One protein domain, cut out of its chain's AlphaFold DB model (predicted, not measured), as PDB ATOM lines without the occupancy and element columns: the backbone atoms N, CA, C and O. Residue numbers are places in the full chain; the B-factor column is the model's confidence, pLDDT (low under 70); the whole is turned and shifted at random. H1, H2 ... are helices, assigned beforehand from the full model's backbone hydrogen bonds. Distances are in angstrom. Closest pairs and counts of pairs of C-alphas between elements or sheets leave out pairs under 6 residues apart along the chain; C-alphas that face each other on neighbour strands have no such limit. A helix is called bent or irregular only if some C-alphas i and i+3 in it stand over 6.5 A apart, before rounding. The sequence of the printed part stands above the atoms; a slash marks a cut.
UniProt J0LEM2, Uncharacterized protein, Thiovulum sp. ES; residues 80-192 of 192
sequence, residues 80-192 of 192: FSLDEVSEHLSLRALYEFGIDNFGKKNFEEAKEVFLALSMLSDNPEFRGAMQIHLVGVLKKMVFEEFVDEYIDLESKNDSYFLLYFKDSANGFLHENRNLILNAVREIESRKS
ATOM      1  N   PHE A  80      20.472  16.443  26.655       97.38
ATOM      2  CA  PHE A  80      19.580  16.294  25.513       97.38
ATOM      3  C   PHE A  80      18.472  17.353  25.535       97.38
ATOM      4  O   PHE A  80      17.969  17.714  26.602       97.38
ATOM      5  N   SER A  81      18.047  17.775  24.352       96.12
ATOM      6  CA  SER A  81      16.882  18.609  24.108       96.12
ATOM      7  C   SER A  81      15.786  17.816  23.412       96.12
ATOM      8  O   SER A  81      16.030  17.136  22.416       96.12
ATOM      9  N   LEU A  82      14.559  17.915  23.925       93.12
ATOM     10  CA  LEU A  82      13.387  17.312  23.274       93.12
ATOM     11  C   LEU A  82      12.936  18.078  22.018       93.12
ATOM     12  O   LEU A  82      12.174  17.529  21.220       93.12
ATOM     13  N   ASP A  83      13.416  19.311  21.829       94.19
ATOM     14  CA  ASP A  83      13.099  20.146  20.665       94.19
ATOM     15  C   ASP A  83      13.966  19.800  19.438       94.19
ATOM     16  O   ASP A  83      13.587  20.088  18.300       94.19
ATOM     17  N   GLU A  84      15.129  19.166  19.642       95.44
ATOM     18  CA  GLU A  84      15.989  18.681  18.560       95.44
ATOM     19  C   GLU A  84      15.590  17.245  18.203       95.44
ATOM     20  O   GLU A  84      15.684  16.334  19.022       95.44
ATOM     21  N   VAL A  85      15.131  17.034  16.967       95.19
ATOM     22  CA  VAL A  85      14.511  15.770  16.536       95.19
ATOM     23  C   VAL A  85      15.439  14.571  16.738       95.19
ATOM     24  O   VAL A  85      14.997  13.535  17.230       95.19
ATOM     25  N   SER A  86      16.728  14.683  16.406       94.75
ATOM     26  CA  SER A  86      17.670  13.575  16.584       94.75
ATOM     27  C   SER A  86      17.916  13.267  18.069       94.75
ATOM     28  O   SER A  86      18.037  12.101  18.446       94.75
ATOM     29  N   GLU A  87      18.001  14.274  18.941       96.94
ATOM     30  CA  GLU A  87      18.099  14.105  20.399       96.94
ATOM     31  C   GLU A  87      16.826  13.512  21.000       96.94
ATOM     32  O   GLU A  87      16.927  12.577  21.792       96.94
ATOM     33  N   HIS A  88      15.648  13.951  20.564       96.56
ATOM     34  CA  HIS A  88      14.379  13.343  20.953       96.56
ATOM     35  C   HIS A  88      14.339  11.861  20.556       96.56
ATOM     36  O   HIS A  88      14.074  11.010  21.403       96.56
ATOM     37  N   LEU A  89      14.683  11.513  19.313       97.38
ATOM     38  CA  LEU A  89      14.734  10.113  18.874       97.38
ATOM     39  C   LEU A  89      15.802   9.296  19.619       97.38
ATOM     40  O   LEU A  89      15.609   8.108  19.862       97.38
ATOM     41  N   SER A  90      16.896   9.925  20.053       98.12
ATOM     42  CA  SER A  90      17.878   9.266  20.927       98.12
ATOM     43  C   SER A  90      17.289   8.979  22.310       98.12
ATOM     44  O   SER A  90      17.452   7.880  22.834       98.12
ATOM     45  N   LEU A  91      16.569   9.943  22.896       97.69
ATOM     46  CA  LEU A  91      15.858   9.757  24.160       97.69
ATOM     47  C   LEU A  91      14.773   8.678  24.039       97.69
ATOM     48  O   LEU A  91      14.640   7.877  24.962       97.69
ATOM     49  N   ARG A  92      14.056   8.609  22.905       97.06
ATOM     50  CA  ARG A  92      13.094   7.539  22.579       97.06
ATOM     51  C   ARG A  92      13.767   6.170  22.640       97.06
ATOM     52  O   ARG A  92      13.341   5.342  23.435       97.06
ATOM     53  N   ALA A  93      14.844   5.970  21.884       98.25
ATOM     54  CA  ALA A  93      15.564   4.696  21.831       98.25
ATOM     55  C   ALA A  93      16.069   4.244  23.211       98.25
ATOM     56  O   ALA A  93      15.909   3.091  23.609       98.25
ATOM     57  N   LEU A  94      16.658   5.170  23.975       98.56
ATOM     58  CA  LEU A  94      17.131   4.889  25.330       98.56
ATOM     59  C   LEU A  94      15.969   4.529  26.258       98.56
ATOM     60  O   LEU A  94      16.063   3.573  27.020       98.56
ATOM     61  N   TYR A  95      14.863   5.266  26.192       98.31
ATOM     62  CA  TYR A  95      13.682   4.978  26.996       98.31
ATOM     63  C   TYR A  95      13.069   3.612  26.660       98.31
ATOM     64  O   TYR A  95      12.801   2.836  27.577       98.31
ATOM     65  N   GLU A  96      12.901   3.289  25.375       97.38
ATOM     66  CA  GLU A  96      12.407   1.989  24.899       97.38
ATOM     67  C   GLU A  96      13.288   0.848  25.436       97.38
ATOM     68  O   GLU A  96      12.775  -0.130  25.983       97.38
ATOM     69  N   PHE A  97      14.614   1.013  25.401       98.38
ATOM     70  CA  PHE A  97      15.554   0.068  26.007       98.38
ATOM     71  C   PHE A  97      15.387  -0.052  27.530       98.38
ATOM     72  O   PHE A  97      15.449  -1.157  28.078       98.38
ATOM     73  N   GLY A  98      15.174   1.065  28.231       98.44
ATOM     74  CA  GLY A  98      14.924   1.079  29.673       98.44
ATOM     75  C   GLY A  98      13.644   0.328  30.050       98.44
ATOM     76  O   GLY A  98      13.657  -0.478  30.980       98.44
ATOM     77  N   ILE A  99      12.559   0.544  29.303       98.06
ATOM     78  CA  ILE A  99      11.272  -0.137  29.496       98.06
ATOM     79  C   ILE A  99      11.377  -1.631  29.190       98.06
ATOM     80  O   ILE A  99      10.917  -2.438  29.994       98.06
ATOM     81  N   ASP A 100      12.023  -2.013  28.087       97.12
ATOM     82  CA  ASP A 100      12.228  -3.420  27.729       97.12
ATOM     83  C   ASP A 100      12.982  -4.178  28.836       97.12
ATOM     84  O   ASP A 100      12.561  -5.251  29.279       97.12
ATOM     85  N   ASN A 101      14.049  -3.579  29.373       98.56
ATOM     86  CA  ASN A 101      14.791  -4.161  30.490       98.56
ATOM     87  C   ASN A 101      13.984  -4.170  31.795       98.56
ATOM     88  O   ASN A 101      14.082  -5.132  32.560       98.56
ATOM     89  N   PHE A 102      13.147  -3.159  32.045       98.44
ATOM     90  CA  PHE A 102      12.247  -3.151  33.197       98.44
ATOM     91  C   PHE A 102      11.242  -4.313  33.116       98.44
ATOM     92  O   PHE A 102      11.154  -5.112  34.052       98.44
ATOM     93  N   GLY A 103      10.572  -4.491  31.973       97.81
ATOM     94  CA  GLY A 103       9.656  -5.611  31.731       97.81
ATOM     95  C   GLY A 103      10.334  -6.981  31.846       97.81
ATOM     96  O   GLY A 103       9.785  -7.911  32.436       97.81
ATOM     97  N   LYS A 104      11.585  -7.099  31.381       97.88
ATOM     98  CA  LYS A 104      12.402  -8.324  31.489       97.88
ATOM     99  C   LYS A 104      13.014  -8.555  32.876       97.88
ATOM    100  O   LYS A 104      13.663  -9.580  33.078       97.88
ATOM    101  N   LYS A 105      12.789  -7.655  33.843       97.94
ATOM    102  CA  LYS A 105      13.376  -7.681  35.201       97.94
ATOM    103  C   LYS A 105      14.905  -7.542  35.222       97.94
ATOM    104  O   LYS A 105      15.547  -7.857  36.227       97.94
ATOM    105  N   ASN A 106      15.479  -7.002  34.150       98.25
ATOM    106  CA  ASN A 106      16.873  -6.569  34.062       98.25
ATOM    107  C   ASN A 106      17.012  -5.193  34.733       98.25
ATOM    108  O   ASN A 106      17.204  -4.156  34.098       98.25
ATOM    109  N   PHE A 107      16.810  -5.174  36.053       98.19
ATOM    110  CA  PHE A 107      16.677  -3.928  36.807       98.19
ATOM    111  C   PHE A 107      17.961  -3.099  36.852       98.19
ATOM    112  O   PHE A 107      17.876  -1.890  37.023       98.19
ATOM    113  N   GLU A 108      19.140  -3.712  36.726       96.56
ATOM    114  CA  GLU A 108      20.399  -2.961  36.742       96.56
ATOM    115  C   GLU A 108      20.556  -2.145  35.454       96.56
ATOM    116  O   GLU A 108      20.792  -0.941  35.513       96.56
ATOM    117  N   GLU A 109      20.322  -2.762  34.297       96.88
ATOM    118  CA  GLU A 109      20.357  -2.102  32.991       96.88
ATOM    119  C   GLU A 109      19.289  -1.006  32.895       96.88
ATOM    120  O   GLU A 109      19.584   0.120  32.490       96.88
ATOM    121  N   ALA A 110      18.064  -1.300  33.341       98.44
ATOM    122  CA  ALA A 110      16.994  -0.308  33.393       98.44
ATOM    123  C   ALA A 110      17.342   0.861  34.337       98.44
ATOM    124  O   ALA A 110      17.075   2.019  34.010       98.44
ATOM    125  N   LYS A 111      17.973   0.583  35.490       98.00
ATOM    126  CA  LYS A 111      18.381   1.602  36.473       98.00
ATOM    127  C   LYS A 111      19.353   2.593  35.847       98.00
ATOM    128  O   LYS A 111      19.129   3.794  35.966       98.00
ATOM    129  N   GLU A 112      20.413   2.107  35.204       96.25
ATOM    130  CA  GLU A 112      21.436   2.965  34.590       96.25
ATOM    131  C   GLU A 112      20.818   3.899  33.538       96.25
ATOM    132  O   GLU A 112      21.108   5.097  33.510       96.25
ATOM    133  N   VAL A 113      19.895   3.377  32.728       97.62
ATOM    134  CA  VAL A 113      19.216   4.152  31.686       97.62
ATOM    135  C   VAL A 113      18.258   5.191  32.262       97.62
ATOM    136  O   VAL A 113      18.400   6.372  31.947       97.62
ATOM    137  N   PHE A 114      17.317   4.813  33.134       98.31
ATOM    138  CA  PHE A 114      16.380   5.791  33.705       98.31
ATOM    139  C   PHE A 114      17.092   6.842  34.555       98.31
ATOM    140  O   PHE A 114      16.685   8.004  34.569       98.31
ATOM    141  N   LEU A 115      18.192   6.472  35.216       97.00
ATOM    142  CA  LEU A 115      19.030   7.426  35.926       97.00
ATOM    143  C   LEU A 115      19.671   8.430  34.964       97.00
ATOM    144  O   LEU A 115      19.536   9.634  35.187       97.00
ATOM    145  N   ALA A 116      20.277   7.974  33.866       95.81
ATOM    146  CA  ALA A 116      20.827   8.864  32.846       95.81
ATOM    147  C   ALA A 116      19.756   9.804  32.258       95.81
ATOM    148  O   ALA A 116      19.957  11.020  32.229       95.81
ATOM    149  N   LEU A 117      18.590   9.274  31.874       96.75
ATOM    150  CA  LEU A 117      17.479  10.060  31.322       96.75
ATOM    151  C   LEU A 117      16.921  11.079  32.329       96.75
ATOM    152  O   LEU A 117      16.578  12.199  31.953       96.75
ATOM    153  N   SER A 118      16.899  10.739  33.622       96.25
ATOM    154  CA  SER A 118      16.471  11.657  34.686       96.25
ATOM    155  C   SER A 118      17.424  12.834  34.919       96.25
ATOM    156  O   SER A 118      17.044  13.812  35.564       96.25
ATOM    157  N   MET A 119      18.657  12.748  34.412       94.00
ATOM    158  CA  MET A 119      19.707  13.749  34.613       94.00
ATOM    159  C   MET A 119      20.034  14.539  33.344       94.00
ATOM    160  O   MET A 119      20.412  15.704  33.443       94.00
ATOM    161  N   LEU A 120      19.905  13.927  32.166       94.06
ATOM    162  CA  LEU A 120      20.453  14.445  30.911       94.06
ATOM    163  C   LEU A 120      19.386  14.963  29.944       94.06
ATOM    164  O   LEU A 120      19.547  14.831  28.746       94.06
ATOM    165  N   SER A 121      18.308  15.574  30.418       94.62
ATOM    166  CA  SER A 121      17.349  16.271  29.547       94.62
ATOM    167  C   SER A 121      17.170  17.708  30.018       94.62
ATOM    168  O   SER A 121      17.259  17.966  31.217       94.62
ATOM    169  N   ASP A 122      16.924  18.649  29.112       93.38
ATOM    170  CA  ASP A 122      16.543  20.028  29.435       93.38
ATOM    171  C   ASP A 122      15.133  20.128  30.038       93.38
ATOM    172  O   ASP A 122      14.897  20.973  30.909       93.38
ATOM    173  N   ASN A 123      14.241  19.203  29.685       95.62
ATOM    174  CA  ASN A 123      12.841  19.201  30.075       95.62
ATOM    175  C   ASN A 123      12.627  18.679  31.520       95.62
ATOM    176  O   ASN A 123      12.879  17.506  31.814       95.62
ATOM    177  N   PRO A 124      12.137  19.520  32.454       94.88
ATOM    178  CA  PRO A 124      11.925  19.122  33.846       94.88
ATOM    179  C   PRO A 124      10.845  18.056  34.047       94.88
ATOM    180  O   PRO A 124      10.991  17.224  34.941       94.88
ATOM    181  N   GLU A 125       9.777  18.085  33.248       93.69
ATOM    182  CA  GLU A 125       8.662  17.136  33.341       93.69
ATOM    183  C   GLU A 125       9.124  15.739  32.929       93.69
ATOM    184  O   GLU A 125       8.917  14.776  33.667       93.69
ATOM    185  N   PHE A 126       9.868  15.647  31.825       95.75
ATOM    186  CA  PHE A 126      10.524  14.419  31.386       95.75
ATOM    187  C   PHE A 126      11.468  13.876  32.462       95.75
ATOM    188  O   PHE A 126      11.356  12.715  32.850       95.75
ATOM    189  N   ARG A 127      12.356  14.714  33.022       96.44
ATOM    190  CA  ARG A 127      13.254  14.279  34.109       96.44
ATOM    191  C   ARG A 127      12.476  13.737  35.311       96.44
ATOM    192  O   ARG A 127      12.847  12.696  35.847       96.44
ATOM    193  N   GLY A 128      11.400  14.415  35.719       96.00
ATOM    194  CA  GLY A 128      10.525  13.968  36.806       96.00
ATOM    195  C   GLY A 128       9.860  12.621  36.510       96.00
ATOM    196  O   GLY A 128       9.896  11.720  37.348       96.00
ATOM    197  N   ALA A 129       9.346  12.439  35.294       96.31
ATOM    198  CA  ALA A 129       8.779  11.174  34.840       96.31
ATOM    199  C   ALA A 129       9.801  10.027  34.904       96.31
ATOM    200  O   ALA A 129       9.501   8.941  35.409       96.31
ATOM    201  N   MET A 130      11.036  10.270  34.456       98.06
ATOM    202  CA  MET A 130      12.112   9.273  34.504       98.06
ATOM    203  C   MET A 130      12.514   8.921  35.938       98.06
ATOM    204  O   MET A 130      12.841   7.769  36.215       98.06
ATOM    205  N   GLN A 131      12.438   9.867  36.879       98.06
ATOM    206  CA  GLN A 131      12.659   9.573  38.297       98.06
ATOM    207  C   GLN A 131      11.601   8.622  38.865       98.06
ATOM    208  O   GLN A 131      11.943   7.749  39.659       98.06
ATOM    209  N   ILE A 132      10.337   8.743  38.451       98.19
ATOM    210  CA  ILE A 132       9.276   7.826  38.893       98.19
ATOM    211  C   ILE A 132       9.539   6.407  38.361       98.19
ATOM    212  O   ILE A 132       9.497   5.451  39.139       98.19
ATOM    213  N   HIS A 133       9.909   6.273  37.081       98.44
ATOM    214  CA  HIS A 133      10.332   4.993  36.491       98.44
ATOM    215  C   HIS A 133      11.533   4.395  37.231       98.44
ATOM    216  O   HIS A 133      11.511   3.229  37.627       98.44
ATOM    217  N   LEU A 134      12.555   5.216  37.493       98.50
ATOM    218  CA  LEU A 134      13.743   4.820  38.239       98.50
ATOM    219  C   LEU A 134      13.389   4.284  39.630       98.50
ATOM    220  O   LEU A 134      13.955   3.279  40.052       98.50
ATOM    221  N   VAL A 135      12.452   4.909  40.351       98.44
ATOM    222  CA  VAL A 135      12.008   4.394  41.656       98.44
ATOM    223  C   VAL A 135      11.340   3.025  41.507       98.44
ATOM    224  O   VAL A 135      11.656   2.130  42.293       98.44
ATOM    225  N   GLY A 136      10.474   2.830  40.507       98.25
ATOM    226  CA  GLY A 136       9.866   1.525  40.219       98.25
ATOM    227  C   GLY A 136      10.918   0.431  40.003       98.25
ATOM    228  O   GLY A 136      10.868  -0.628  40.634       98.25
ATOM    229  N   VAL A 137      11.942   0.740  39.205       98.50
ATOM    230  CA  VAL A 137      13.082  -0.148  38.937       98.50
ATOM    231  C   VAL A 137      13.924  -0.413  40.187       98.50
ATOM    232  O   VAL A 137      14.228  -1.565  40.494       98.50
ATOM    233  N   LEU A 138      14.268   0.620  40.962       98.12
ATOM    234  CA  LEU A 138      15.058   0.494  42.195       98.12
ATOM    235  C   LEU A 138      14.337  -0.332  43.267       98.12
ATOM    236  O   LEU A 138      14.978  -1.017  44.067       98.12
ATOM    237  N   LYS A 139      13.002  -0.296  43.272       97.81
ATOM    238  CA  LYS A 139      12.157  -1.139  44.124       97.81
ATOM    239  C   LYS A 139      11.911  -2.532  43.541       97.81
ATOM    240  O   LYS A 139      11.289  -3.344  44.220       97.81
ATOM    241  N   LYS A 140      12.422  -2.821  42.339       98.06
ATOM    242  CA  LYS A 140      12.251  -4.087  41.611       98.06
ATOM    243  C   LYS A 140      10.781  -4.472  41.442       98.06
ATOM    244  O   LYS A 140      10.423  -5.639  41.606       98.06
ATOM    245  N   MET A 141       9.937  -3.479  41.169       98.12
ATOM    246  CA  MET A 141       8.521  -3.712  40.904       98.12
ATOM    247  C   MET A 141       8.342  -4.583  39.660       98.12
ATOM    248  O   MET A 141       9.187  -4.594  38.766       98.12
ATOM    249  N   VAL A 142       7.238  -5.319  39.593       97.56
ATOM    250  CA  VAL A 142       6.798  -5.906  38.326       97.56
ATOM    251  C   VAL A 142       6.277  -4.764  37.448       97.56
ATOM    252  O   VAL A 142       5.605  -3.863  37.949       97.56
ATOM    253  N   PHE A 143       6.633  -4.751  36.161       97.31
ATOM    254  CA  PHE A 143       6.332  -3.616  35.283       97.31
ATOM    255  C   PHE A 143       4.824  -3.379  35.153       97.31
ATOM    256  O   PHE A 143       4.372  -2.242  35.248       97.31
ATOM    257  N   GLU A 144       4.043  -4.448  35.028       97.00
ATOM    258  CA  GLU A 144       2.585  -4.388  34.948       97.00
ATOM    259  C   GLU A 144       1.976  -3.769  36.215       97.00
ATOM    260  O   GLU A 144       1.129  -2.888  36.119       97.00
ATOM    261  N   GLU A 145       2.470  -4.148  37.400       97.38
ATOM    262  CA  GLU A 145       2.035  -3.559  38.675       97.38
ATOM    263  C   GLU A 145       2.390  -2.068  38.752       97.38
ATOM    264  O   GLU A 145       1.586  -1.252  39.192       97.38
ATOM    265  N   PHE A 146       3.585  -1.689  38.290       97.88
ATOM    266  CA  PHE A 146       3.997  -0.288  38.230       97.88
ATOM    267  C   PHE A 146       3.087   0.540  37.310       97.88
ATOM    268  O   PHE A 146       2.675   1.641  37.685       97.88
ATOM    269  N   VAL A 147       2.751   0.008  36.130       95.88
ATOM    270  CA  VAL A 147       1.827   0.650  35.185       95.88
ATOM    271  C   VAL A 147       0.446   0.805  35.815       95.88
ATOM    272  O   VAL A 147      -0.092   1.913  35.851       95.88
ATOM    273  N   ASP A 148      -0.092  -0.268  36.389       95.75
ATOM    274  CA  ASP A 148      -1.415  -0.272  37.009       95.75
ATOM    275  C   ASP A 148      -1.505   0.658  38.225       95.75
ATOM    276  O   ASP A 148      -2.549   1.274  38.451       95.75
ATOM    277  N   GLU A 149      -0.444   0.809  39.017       96.38
ATOM    278  CA  GLU A 149      -0.468   1.635  40.230       96.38
ATOM    279  C   GLU A 149      -0.192   3.120  39.979       96.38
ATOM    280  O   GLU A 149      -0.776   3.970  40.664       96.38
ATOM    281  N   TYR A 150       0.687   3.449  39.026       96.75
ATOM    282  CA  TYR A 150       1.250   4.799  38.924       96.75
ATOM    283  C   TYR A 150       1.071   5.474  37.573       96.75
ATOM    284  O   TYR A 150       1.089   6.702  37.542       96.75
ATOM    285  N   ILE A 151       0.883   4.741  36.475       94.56
ATOM    286  CA  ILE A 151       0.789   5.342  35.140       94.56
ATOM    287  C   ILE A 151      -0.658   5.709  34.819       94.56
ATOM    288  O   ILE A 151      -1.576   4.909  34.997       94.56
ATOM    289  N   ASP A 152      -0.872   6.929  34.332       94.00
ATOM    290  CA  ASP A 152      -2.165   7.350  33.801       94.00
ATOM    291  C   ASP A 152      -2.236   7.061  32.295       94.00
ATOM    292  O   ASP A 152      -1.655   7.774  31.477       94.00
ATOM    293  N   LEU A 153      -2.957   5.992  31.946       87.38
ATOM    294  CA  LEU A 153      -3.207   5.579  30.563       87.38
ATOM    295  C   LEU A 153      -4.440   6.258  29.938       87.38
ATOM    296  O   LEU A 153      -4.669   6.110  28.739       87.38
ATOM    297  N   GLU A 154      -5.263   6.961  30.725       84.06
ATOM    298  CA  GLU A 154      -6.465   7.645  30.224       84.06
ATOM    299  C   GLU A 154      -6.131   9.018  29.636       84.06
ATOM    300  O   GLU A 154      -6.797   9.492  28.707       84.06
ATOM    301  N   SER A 155      -5.070   9.645  30.144       82.50
ATOM    302  CA  SER A 155      -4.505  10.856  29.564       82.50
ATOM    303  C   SER A 155      -4.018  10.587  28.141       82.50
ATOM    304  O   SER A 155      -3.138   9.762  27.901       82.50
ATOM    305  N   LYS A 156      -4.597  11.304  27.167       69.06
ATOM    306  CA  LYS A 156      -4.157  11.226  25.769       69.06
ATOM    307  C   LYS A 156      -2.683  11.579  25.683       69.06
ATOM    308  O   LYS A 156      -2.291  12.696  26.020       69.06
ATOM    309  N   ASN A 157      -1.901  10.639  25.181       65.25
ATOM    310  CA  ASN A 157      -0.474  10.796  25.065       65.25
ATOM    311  C   ASN A 157      -0.020  10.400  23.662       65.25
ATOM    312  O   ASN A 157       0.103   9.218  23.362       65.25
ATOM    313  N   ASP A 158       0.252  11.398  22.824       64.12
ATOM    314  CA  ASP A 158       0.891  11.200  21.517       64.12
ATOM    315  C   ASP A 158       2.432  11.138  21.651       64.12
ATOM    316  O   ASP A 158       3.165  11.411  20.703       64.12
ATOM    317  N   SER A 159       2.938  10.819  22.849       79.38
ATOM    318  CA  SER A 159       4.363  10.671  23.149       79.38
ATOM    319  C   SER A 159       4.776   9.206  23.175       79.38
ATOM    320  O   SER A 159       4.045   8.347  23.665       79.38
ATOM    321  N   TYR A 160       6.012   8.942  22.758       86.38
ATOM    322  CA  TYR A 160       6.668   7.641  22.919       86.38
ATOM    323  C   TYR A 160       6.962   7.285  24.388       86.38
ATOM    324  O   TYR A 160       7.334   6.158  24.701       86.38
ATOM    325  N   PHE A 161       6.815   8.250  25.297       93.38
ATOM    326  CA  PHE A 161       7.170   8.136  26.707       93.38
ATOM    327  C   PHE A 161       5.925   8.031  27.591       93.38
ATOM    328  O   PHE A 161       4.963   8.769  27.384       93.38
ATOM    329  N   LEU A 162       5.960   7.214  28.646       93.56
ATOM    330  CA  LEU A 162       4.940   7.249  29.699       93.56
ATOM    331  C   LEU A 162       5.221   8.450  30.617       93.56
ATOM    332  O   LEU A 162       6.033   8.372  31.534       93.56
ATOM    333  N   LEU A 163       4.602   9.598  30.330       93.12
ATOM    334  CA  LEU A 163       4.860  10.859  31.053       93.12
ATOM    335  C   LEU A 163       3.759  11.245  32.038       93.12
ATOM    336  O   LEU A 163       3.978  12.112  32.882       93.12
ATOM    337  N   TYR A 164       2.588  10.622  31.931       92.50
ATOM    338  CA  TYR A 164       1.435  10.938  32.760       92.50
ATOM    339  C   TYR A 164       1.283   9.909  33.868       92.50
ATOM    340  O   TYR A 164       1.367   8.699  33.644       92.50
ATOM    341  N   PHE A 165       1.064  10.411  35.077       94.56
ATOM    342  CA  PHE A 165       1.018   9.600  36.278       94.56
ATOM    343  C   PHE A 165      -0.218   9.928  37.100       94.56
ATOM    344  O   PHE A 165      -0.670  11.071  37.148       94.56
ATOM    345  N   LYS A 166      -0.713   8.916  37.806       95.50
ATOM    346  CA  LYS A 166      -1.752   9.067  38.824       95.50
ATOM    347  C   LYS A 166      -1.216   9.899  39.990       95.50
ATOM    348  O   LYS A 166      -0.018   9.883  40.276       95.50
ATOM    349  N   ASP A 167      -2.109  10.544  40.740       92.50
ATOM    350  CA  ASP A 167      -1.739  11.366  41.906       92.50
ATOM    351  C   ASP A 167      -0.872  10.613  42.937       92.50
ATOM    352  O   ASP A 167      -0.012  11.211  43.594       92.50
ATOM    353  N   SER A 168      -1.054   9.291  43.045       93.25
ATOM    354  CA  SER A 168      -0.259   8.391  43.894       93.25
ATOM    355  C   SER A 168       1.245   8.445  43.594       93.25
ATOM    356  O   SER A 168       2.058   8.291  44.509       93.25
ATOM    357  N   ALA A 169       1.638   8.718  42.348       94.88
ATOM    358  CA  ALA A 169       3.033   8.713  41.922       94.88
ATOM    359  C   ALA A 169       3.864   9.838  42.560       94.88
ATOM    360  O   ALA A 169       5.051   9.653  42.833       94.88
ATOM    361  N   ASN A 170       3.248  10.982  42.874       92.56
ATOM    362  CA  ASN A 170       3.937  12.075  43.567       92.56
ATOM    363  C   ASN A 170       4.341  11.672  44.994       92.56
ATOM    364  O   ASN A 170       5.465  11.944  45.428       92.56
ATOM    365  N   GLY A 171       3.442  10.989  45.713       94.56
ATOM    366  CA  GLY A 171       3.735  10.420  47.031       94.56
ATOM    367  C   GLY A 171       4.835   9.364  46.944       94.56
ATOM    368  O   GLY A 171       5.834   9.443  47.660       94.56
ATOM    369  N   PHE A 172       4.708   8.454  45.977       96.56
ATOM    370  CA  PHE A 172       5.696   7.416  45.696       96.56
ATOM    371  C   PHE A 172       7.098   7.989  45.441       96.56
ATOM    372  O   PHE A 172       8.071   7.551  46.059       96.56
ATOM    373  N   LEU A 173       7.223   9.020  44.604       95.94
ATOM    374  CA  LEU A 173       8.500   9.687  44.355       95.94
ATOM    375  C   LEU A 173       9.058  10.341  45.630       95.94
ATOM    376  O   LEU A 173      10.234  10.166  45.961       95.94
ATOM    377  N   HIS A 174       8.221  11.069  46.372       95.88
ATOM    378  CA  HIS A 174       8.647  11.790  47.572       95.88
ATOM    379  C   HIS A 174       9.182  10.862  48.671       95.88
ATOM    380  O   HIS A 174      10.217  11.153  49.287       95.88
ATOM    381  N   GLU A 175       8.491   9.747  48.910       97.00
ATOM    382  CA  GLU A 175       8.855   8.735  49.906       97.00
ATOM    383  C   GLU A 175      10.171   8.037  49.560       97.00
ATOM    384  O   GLU A 175      10.958   7.695  50.445       97.00
ATOM    385  N   ASN A 176      10.452   7.873  48.266       97.50
ATOM    386  CA  ASN A 176      11.596   7.111  47.777       97.50
ATOM    387  C   ASN A 176      12.756   7.989  47.272       97.50
ATOM    388  O   ASN A 176      13.735   7.459  46.749       97.50
ATOM    389  N   ARG A 177      12.726   9.311  47.498       94.94
ATOM    390  CA  ARG A 177      13.782  10.254  47.065       94.94
ATOM    391  C   ARG A 177      15.208   9.830  47.436       94.94
ATOM    392  O   ARG A 177      16.154  10.088  46.697       94.94
ATOM    393  N   ASN A 178      15.372   9.161  48.580       96.81
ATOM    394  CA  ASN A 178      16.680   8.701  49.049       96.81
ATOM    395  C   ASN A 178      17.260   7.593  48.156       96.81
ATOM    396  O   ASN A 178      18.479   7.502  48.045       96.81
ATOM    397  N   LEU A 179      16.415   6.781  47.507       96.88
ATOM    398  CA  LEU A 179      16.865   5.768  46.551       96.88
ATOM    399  C   LEU A 179      17.536   6.429  45.343       96.88
ATOM    400  O   LEU A 179      18.631   6.027  44.963       96.88
ATOM    401  N   ILE A 180      16.933   7.499  44.816       95.38
ATOM    402  CA  ILE A 180      17.490   8.274  43.699       95.38
ATOM    403  C   ILE A 180      18.820   8.916  44.108       95.38
ATOM    404  O   ILE A 180      19.818   8.761  43.411       95.38
ATOM    405  N   LEU A 181      18.869   9.584  45.267       94.69
ATOM    406  CA  LEU A 181      20.101  10.211  45.765       94.69
ATOM    407  C   LEU A 181      21.242   9.200  45.936       94.69
ATOM    408  O   LEU A 181      22.395   9.518  45.654       94.69
ATOM    409  N   ASN A 182      20.936   7.990  46.401       95.69
ATOM    410  CA  ASN A 182      21.933   6.934  46.538       95.69
ATOM    411  C   ASN A 182      22.416   6.428  45.174       95.69
ATOM    412  O   ASN A 182      23.618   6.245  45.009       95.69
ATOM    413  N   ALA A 183      21.517   6.271  44.199       94.31
ATOM    414  CA  ALA A 183      21.879   5.855  42.846       94.31
ATOM    415  C   ALA A 183      22.777   6.895  42.142       94.31
ATOM    416  O   ALA A 183      23.782   6.540  41.532       94.31
ATOM    417  N   VAL A 184      22.493   8.192  42.313       92.38
ATOM    418  CA  VAL A 184      23.360   9.277  41.813       92.38
ATOM    419  C   VAL A 184      24.761   9.195  42.434       92.38
ATOM    420  O   VAL A 184      25.759   9.226  41.715       92.38
ATOM    421  N   ARG A 185      24.851   9.034  43.762       92.44
ATOM    422  CA  ARG A 185      26.138   8.907  44.474       92.44
ATOM    423  C   ARG A 185      26.940   7.688  44.032       92.44
ATOM    424  O   ARG A 185      28.164   7.755  43.968       92.44
ATOM    425  N   GLU A 186      26.265   6.578  43.741       89.81
ATOM    426  CA  GLU A 186      26.904   5.369  43.227       89.81
ATOM    427  C   GLU A 186      27.638   5.666  41.911       89.81
ATOM    428  O   GLU A 186      28.827   5.365  41.793       89.81
ATOM    429  N   ILE A 187      26.988   6.351  40.965       82.69
ATOM    430  CA  ILE A 187      27.618   6.762  39.702       82.69
ATOM    431  C   ILE A 187      28.798   7.708  39.938       82.69
ATOM    432  O   ILE A 187      29.844   7.554  39.306       82.69
ATOM    433  N   GLU A 188      28.661   8.684  40.833       79.81
ATOM    434  CA  GLU A 188      29.751   9.613  41.155       79.81
ATOM    435  C   GLU A 188      30.972   8.886  41.736       79.81
ATOM    436  O   GLU A 188      32.100   9.194  41.358       79.81
ATOM    437  N   SER A 189      30.754   7.873  42.578       78.94
ATOM    438  CA  SER A 189      31.829   7.056  43.156       78.94
ATOM    439  C   SER A 189      32.542   6.148  42.146       78.94
ATOM    440  O   SER A 189      33.691   5.782  42.358       78.94
ATOM    441  N   ARG A 190      31.895   5.807  41.024       73.06
ATOM    442  CA  ARG A 190      32.513   5.037  39.926       73.06
ATOM    443  C   ARG A 190      33.426   5.902  39.038       73.06
ATOM    444  O   ARG A 190      34.165   5.359  38.223       73.06
ATOM    445  N   LYS A 191      33.359   7.235  39.164       58.28
ATOM    446  CA  LYS A 191      34.174   8.204  38.404       58.28
ATOM    447  C   LYS A 191      35.485   8.595  39.110       58.28
ATOM    448  O   LYS A 191      36.269   9.331  38.511       58.28
ATOM    449  N   SER A 192      35.705   8.146  40.351       44.31
ATOM    450  CA  SER A 192      36.919   8.371  41.161       44.31
ATOM    451  C   SER A 192      37.831   7.156  41.181       44.31
ATOM    452  O   SER A 192      39.060   7.354  41.087       44.31
TER     453      SER A 192
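This is residues 80 to 192 of the 192 residues of an uncharacterized protein of Thiovulum sp. ES (UniProt J0LEM2). Three helices, H1, H2 and H3, form an up-and-down bundle, each running against the one before, and the long bent helix H5 crosses H3 and H2. Short H4 sits by the end of H1, and the loop of residues 151 to 167 leads from it to H5. The printed part has 113 residues, with five named helices in the order H1 to H5 and no named strand: all helix. It is compact, with a radius of gyration of the C-alphas of 13.5 A and spans of 44 by 32 by 26 A.

Find C-alpha 85 at (14.511, 15.770, 16.536); from there H1, residues 85 to 103, runs 26.7 A. Next come H2, residues 107 to 119, 18.1 A, H3, residues 124 to 138, 20.7 A, and H4, residues 143 to 150. H5, residues 168 to 189, was assigned as one helix by its hydrogen bonds but is bent: C-alphas 175 and 178 are 7.9 A apart. Its arms are H5a, 168 to 175, and H5b, 178 to 189, ending at C-alpha 189 (31.829, 7.056, 43.156).

H1 and H2, a hairpin, touch at a shallow tilt of 31 degrees; their closest C-alphas, Gly 98 and Ala 110, are 4.5 A apart. H2 and H3, also a hairpin, touch at 19 degrees, closest at C-alphas 118 and 127, 4.2 A. Residues 131 to 135 of H3 touch H5a about perpendicular, 75 degrees, closest at C-alphas 132 and 173, 5.8 A. H4 only just touches H5a, with 3 pairs of C-alphas within 8 A, closest at Tyr 150 and Ala 169, 5.2 A. H1 and H5b are apart. In H1 to H4, H5a and H5b every O i to N i+4 pair is within hydrogen-bond range.

The farthest C-alphas, Glu 154 and Ser 192, the chain's last residue, are 44.7 A apart. The printed part has no cut; the link from H4 to H5 is long. Look for pLDDT under 70 at residues 156 to 158 and 191 to 192.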